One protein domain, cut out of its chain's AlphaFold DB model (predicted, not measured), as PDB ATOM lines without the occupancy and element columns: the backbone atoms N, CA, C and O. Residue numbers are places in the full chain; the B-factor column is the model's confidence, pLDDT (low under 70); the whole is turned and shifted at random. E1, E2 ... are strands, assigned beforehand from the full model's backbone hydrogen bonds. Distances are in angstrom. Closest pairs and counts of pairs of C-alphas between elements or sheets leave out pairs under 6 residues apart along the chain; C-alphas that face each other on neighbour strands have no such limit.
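This is residues 27 to 69 of the 78 residues of an uncharacterized protein of Rosa chinensis (UniProt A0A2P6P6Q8). A narrow ribbon of three strands, with E3 in the middle between E1 and E2, makes a rod with a loop at each end. The long loop of residues 36 to 48 extends the ribbon past the end of E1, and residues 54 to 61 turn at the opposite end to lead from E2 into E3. The printed part has 43 residues with no named helix and three named strands, E1, E2 and E3 along the chain; the sheet's order is E1, E3, E2, and it is mixed. The class is all strand, though the strands hold 19 of the 43 printed residues, under half. The whole is loose, with a radius of gyration of the C-alphas of 12.9 A and spans of 39 by 15 by 12 A.

E3, the longest strand with 8 residues, covers residues 62 to 69 and measures 23.0 A from its first to its last C-alpha. It begins with C-alpha 62 at (-32.241, 34.353, 38.178) and ends with C-alpha 69 at (-26.310, 17.767, 53.041). E1 covers residues 30 to 35, with C-alpha 30 at (-35.973, 35.727, 40.856), and is 16.1 A long. E2 covers residues 49 to 53 and is 13.5 A long.

E3 is the inner strand of the sheet, and E1 and E2 are its edge strands. E1 and E3 are parallel neighbours, with 17 degrees between their directions. The C-alphas of Lys 35 and Val 67 face each other at 4.6 A. Across this pair N 34 and O 65 are 2.8 A apart and N 63 and O 30 are 2.9 A apart, both within hydrogen-bond range. E2 and E3 form a hairpin of antiparallel neighbours, with 152 degrees between their directions. The C-alphas of Val 53 and Ile 65 face each other at 4.6 A. Here N 52 and O 66 are 2.8 A apart and N 68 and O 50 are 3.2 A apart, also within hydrogen-bond range. E1 and E2 are apart, with no C-alpha of the one within 8 A of the other.

The two C-alphas farthest apart, those of Asn 43 and Lys 60, are 38.6 A apart. The link from E1 to E2 is long, with 13 residues, whose C-alphas lie 8 to 21 A from the mean of the C-alphas. The link from E2 to E3 is short, with 8 residues. The printed part runs from 27 to 69 and has no cut. The mean pLDDT of the printed part is 87.0, and it is under 70 at residues 56 to 58 of this model.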
ATOM      1  N   ARG A  27     -30.355  43.140  41.678       83.31
ATOM      2  CA  ARG A  27     -29.836  42.555  40.430       83.31
ATOM      3  C   ARG A  27     -30.487  41.220  40.046       83.31
ATOM      4  O   ARG A  27     -30.253  40.737  38.939       83.31
ATOM      5  N   PHE A  28     -31.231  40.597  40.961       88.12
ATOM      6  CA  PHE A  28     -31.968  39.362  40.711       88.12
ATOM      7  C   PHE A  28     -33.464  39.652  40.683       88.12
ATOM      8  O   PHE A  28     -34.028  40.191  41.629       88.12
ATOM      9  N   GLU A  29     -34.113  39.227  39.608       91.50
ATOM     10  CA  GLU A  29     -35.567  39.268  39.469       91.50
ATOM     11  C   GLU A  29     -36.218  38.093  40.204       91.50
ATOM     12  O   GLU A  29     -37.381  38.161  40.610       91.50
ATOM     13  N   LYS A  30     -35.463  36.999  40.362       91.75
ATOM     14  CA  LYS A  30     -35.973  35.727  40.856       91.75
ATOM     15  C   LYS A  30     -34.905  34.901  41.560       91.75
ATOM     16  O   LYS A  30     -33.749  34.865  41.133       91.75
ATOM     17  N   VAL A  31     -35.315  34.182  42.599       92.62
ATOM     18  CA  VAL A  31     -34.505  33.173  43.283       92.62
ATOM     19  C   VAL A  31     -35.245  31.840  43.262       92.62
ATOM     20  O   VAL A  31     -36.351  31.718  43.782       92.62
ATOM     21  N   GLU A  32     -34.626  30.840  42.649       93.44
ATOM     22  CA  GLU A  32     -35.107  29.460  42.610       93.44
ATOM     23  C   GLU A  32     -34.344  28.645  43.662       93.44
ATOM     24  O   GLU A  32     -33.115  28.561  43.617       93.44
ATOM     25  N   VAL A  33     -35.058  28.036  44.607       94.31
ATOM     26  CA  VAL A  33     -34.473  27.203  45.664       94.31
ATOM     27  C   VAL A  33     -34.881  25.751  45.454       94.31
ATOM     28  O   VAL A  33     -36.060  25.401  45.509       94.31
ATOM     29  N   TYR A  34     -33.882  24.898  45.249       93.75
ATOM     30  CA  TYR A  34     -34.029  23.456  45.110       93.75
ATOM     31  C   TYR A  34     -33.550  22.775  46.385       93.75
ATOM     32  O   TYR A  34     -32.350  22.651  46.636       93.75
ATOM     33  N   LYS A  35     -34.492  22.318  47.208       91.56
ATOM     34  CA  LYS A  35     -34.193  21.641  48.469       91.56
ATOM     35  C   LYS A  35     -34.391  20.140  48.335       91.56
ATOM     36  O   LYS A  35     -35.503  19.659  48.114       91.56
ATOM     37  N   LYS A  36     -33.310  19.384  48.523       88.44
ATOM     38  CA  LYS A  36     -33.389  17.930  48.657       88.44
ATOM     39  C   LYS A  36     -33.894  17.594  50.070       88.44
ATOM     40  O   LYS A  36     -33.321  18.111  51.032       88.44
ATOM     41  N   PRO A  37     -34.941  16.761  50.228       85.81
ATOM     42  CA  PRO A  37     -35.369  16.306  51.543       85.81
ATOM     43  C   PRO A  37     -34.217  15.628  52.284       85.81
ATOM     44  O   PRO A  37     -33.482  14.829  51.702       85.81
ATOM     45  N   ASP A  38     -34.100  15.930  53.572       87.50
ATOM     46  CA  ASP A  38     -33.165  15.281  54.486       87.50
ATOM     47  C   ASP A  38     -33.946  14.743  55.693       87.50
ATOM     48  O   ASP A  38     -34.074  15.433  56.707       87.50
ATOM     49  N   PRO A  39     -34.531  13.534  55.581       89.00
ATOM     50  CA  PRO A  39     -35.321  12.934  56.656       89.00
ATOM     51  C   PRO A  39     -34.517  12.700  57.938       89.00
ATOM     52  O   PRO A  39     -35.088  12.621  59.019       89.00
ATOM     53  N   GLN A  40     -33.193  12.589  57.819       88.25
ATOM     54  CA  GLN A  40     -32.289  12.287  58.924       88.25
ATOM     55  C   GLN A  40     -31.676  13.550  59.542       88.25
ATOM     56  O   GLN A  40     -30.845  13.436  60.440       88.25
ATOM     57  N   LEU A  41     -32.091  14.749  59.107       89.50
ATOM     58  CA  LEU A  41     -31.557  16.030  59.580       89.50
ATOM     59  C   LEU A  41     -31.540  16.133  61.109       89.50
ATOM     60  O   LEU A  41     -30.580  16.638  61.682       89.50
ATOM     61  N   TRP A  42     -32.591  15.642  61.764       90.25
ATOM     62  CA  TRP A  42     -32.752  15.719  63.217       90.25
ATOM     63  C   TRP A  42     -31.962  14.649  63.982       90.25
ATOM     64  O   TRP A  42     -31.662  14.847  65.160       90.25
ATOM     65  N   ASN A  43     -31.573  13.569  63.300       90.69
ATOM     66  CA  ASN A  43     -30.902  12.401  63.875       90.69
ATOM     67  C   ASN A  43     -29.371  12.497  63.820       90.69
ATOM     68  O   ASN A  43     -28.677  11.605  64.301       90.69
ATOM     69  N   ARG A  44     -28.830  13.565  63.226       84.81
ATOM     70  CA  ARG A  44     -27.390  13.782  63.053       84.81
ATOM     71  C   ARG A  44     -26.962  15.140  63.600       84.81
ATOM     72  O   ARG A  44     -27.735  16.097  63.579       84.81
ATOM     73  N   SER A  45     -25.723  15.222  64.075       81.69
ATOM     74  CA  SER A  45     -25.073  16.487  64.424       81.69
ATOM     75  C   SER A  45     -24.038  16.846  63.349       81.69
ATOM     76  O   SER A  45     -23.291  15.957  62.940       81.69
ATOM     77  N   PRO A  46     -23.974  18.106  62.885       82.19
ATOM     78  CA  PRO A  46     -24.907  19.194  63.168       82.19
ATOM     79  C   PRO A  46     -26.214  19.043  62.371       82.19
ATOM     80  O   PRO A  46     -26.220  18.573  61.233       82.19
ATOM     81  N   ARG A  47     -27.330  19.505  62.948       90.06
ATOM     82  CA  ARG A  47     -28.673  19.481  62.328       90.06
ATOM     83  C   ARG A  47     -28.817  20.559  61.247       90.06
ATOM     84  O   ARG A  47     -29.666  21.445  61.343       90.06
ATOM     85  N   ARG A  48     -27.926  20.553  60.254       88.75
ATOM     86  CA  ARG A  48     -27.795  21.607  59.240       88.75
ATOM     87  C   ARG A  48     -27.712  21.029  57.829       88.75
ATOM     88  O   ARG A  48     -27.148  19.965  57.591       88.75
ATOM     89  N   ASN A  49     -28.263  21.789  56.889       91.19
ATOM     90  CA  ASN A  49     -28.054  21.622  55.456       91.19
ATOM     91  C   ASN A  49     -27.365  22.880  54.922       91.19
ATOM     92  O   ASN A  49     -27.582  23.970  55.450       91.19
ATOM     93  N   CYS A  50     -26.555  22.723  53.882       91.00
ATOM     94  CA  CYS A  50     -25.764  23.798  53.301       91.00
ATOM     95  C   CYS A  50     -26.369  24.263  51.975       91.00
ATOM     96  O   CYS A  50     -26.874  23.458  51.182       91.00
ATOM     97  N   CYS A  51     -26.308  25.576  51.756       92.50
ATOM     98  CA  CYS A  51     -26.771  26.248  50.547       92.50
ATOM     99  C   CYS A  51     -25.616  26.398  49.555       92.50
ATOM    100  O   CYS A  51     -24.517  26.791  49.938       92.50
ATOM    101  N   ARG A  52     -25.867  26.142  48.271       91.94
ATOM    102  CA  ARG A  52     -24.889  26.319  47.190       91.94
ATOM    103  C   ARG A  52     -25.509  27.111  46.059       91.94
ATOM    104  O   ARG A  52     -26.561  26.738  45.552       91.94
ATOM    105  N   VAL A  53     -24.844  28.180  45.646       90.50
ATOM    106  CA  VAL A  53     -25.266  28.958  44.479       90.50
ATOM    107  C   VAL A  53     -24.808  28.218  43.222       90.50
ATOM    108  O   VAL A  53     -23.617  27.949  43.062       90.50
ATOM    109  N   ARG A  54     -25.737  27.863  42.326       86.06
ATOM    110  CA  ARG A  54     -25.382  27.313  41.009       86.06
ATOM    111  C   ARG A  54     -24.828  28.413  40.114       86.06
ATOM    112  O   ARG A  54     -25.160  29.585  40.273       86.06
ATOM    113  N   ASN A  55     -24.016  28.021  39.133       74.81
ATOM    114  CA  ASN A  55     -23.401  28.958  38.198       74.81
ATOM    115  C   ASN A  55     -24.448  29.900  37.559       74.81
ATOM    116  O   ASN A  55     -25.294  29.438  36.790       74.81
ATOM    117  N   PRO A  56     -24.358  31.226  37.789       63.56
ATOM    118  CA  PRO A  56     -25.362  32.198  37.343       63.56
ATOM    119  C   PRO A  56     -25.380  32.405  35.821       63.56
ATOM    120  O   PRO A  56     -26.296  33.023  35.287       63.56
ATOM    121  N   LYS A  57     -24.392  31.862  35.094       63.88
ATOM    122  CA  LYS A  57     -24.281  31.968  33.628       63.88
ATOM    123  C   LYS A  57     -25.439  31.306  32.867       63.88
ATOM    124  O   LYS A  57     -25.582  31.550  31.678       63.88
ATOM    125  N   GLN A  58     -26.241  30.467  33.524       63.50
ATOM    126  CA  GLN A  58     -27.297  29.689  32.869       63.50
ATOM    127  C   GLN A  58     -28.629  30.446  32.730       63.50
ATOM    128  O   GLN A  58     -29.393  30.137  31.820       63.50
ATOM    129  N   LYS A  59     -28.918  31.432  33.594       71.81
ATOM    130  CA  LYS A  59     -30.167  32.216  33.561       71.81
ATOM    131  C   LYS A  59     -29.920  33.655  34.028       71.81
ATOM    132  O   LYS A  59     -29.745  33.910  35.219       71.81
ATOM    133  N   LYS A  60     -29.926  34.614  33.098       81.94
ATOM    134  CA  LYS A  60     -29.792  36.046  33.421       81.94
ATOM    135  C   LYS A  60     -30.920  36.474  34.375       81.94
ATOM    136  O   LYS A  60     -32.064  36.079  34.181       81.94
ATOM    137  N   GLY A  61     -30.590  37.231  35.422       86.75
ATOM    138  CA  GLY A  61     -31.567  37.737  36.399       86.75
ATOM    139  C   GLY A  61     -32.142  36.696  37.373       86.75
ATOM    140  O   GLY A  61     -32.884  37.076  38.273       86.75
ATOM    141  N   THR A  62     -31.788  35.408  37.255       90.19
ATOM    142  CA  THR A  62     -32.241  34.353  38.178       90.19
ATOM    143  C   THR A  62     -31.067  33.793  38.974       90.19
ATOM    144  O   THR A  62     -30.104  33.283  38.401       90.19
ATOM    145  N   MET A  63     -31.154  33.839  40.302       90.38
ATOM    146  CA  MET A  63     -30.251  33.089  41.173       90.38
ATOM    147  C   MET A  63     -30.834  31.702  41.431       90.38
ATOM    148  O   MET A  63     -32.008  31.579  41.766       90.38
ATOM    149  N   VAL A  64     -30.013  30.661  41.317       92.00
ATOM    150  CA  VAL A  64     -30.425  29.290  41.637       92.00
ATOM    151  C   VAL A  64     -29.613  28.786  42.824       92.00
ATOM    152  O   VAL A  64     -28.382  28.849  42.801       92.00
ATOM    153  N   ILE A  65     -30.299  28.287  43.849       93.31
ATOM    154  CA  ILE A  65     -29.703  27.788  45.089       93.31
ATOM    155  C   ILE A  65     -30.081  26.320  45.280       93.31
ATOM    156  O   ILE A  65     -31.260  25.975  45.301       93.31
ATOM    157  N   ASP A  66     -29.082  25.468  45.487       93.12
ATOM    158  CA  ASP A  66     -29.275  24.100  45.963       93.12
ATOM    159  C   ASP A  66     -29.126  24.027  47.476       93.12
ATOM    160  O   ASP A  66     -28.147  24.523  48.035       93.12
ATOM    161  N   VAL A  67     -30.047  23.327  48.134       93.25
ATOM    162  CA  VAL A  67     -29.988  23.033  49.568       93.25
ATOM    163  C   VAL A  67     -29.946  21.525  49.770       93.25
ATOM    164  O   VAL A  67     -30.824  20.791  49.309       93.25
ATOM    165  N   GLY A  68     -28.936  21.054  50.495       91.56
ATOM    166  CA  GLY A  68     -28.804  19.642  50.842       91.56
ATOM    167  C   GLY A  68     -27.738  19.404  51.901       91.56
ATOM    168  O   GLY A  68     -27.268  20.352  52.529       91.56
ATOM    169  N   LEU A  69     -27.340  18.142  52.072       90.06
ATOM    170  CA  LEU A  69     -26.310  17.767  53.041       90.06
ATOM    171  C   LEU A  69     -25.048  18.603  52.808       90.06
ATOM    172  O   LEU A  69     -24.632  18.789  51.658       90.06
TER     173      LEU A  69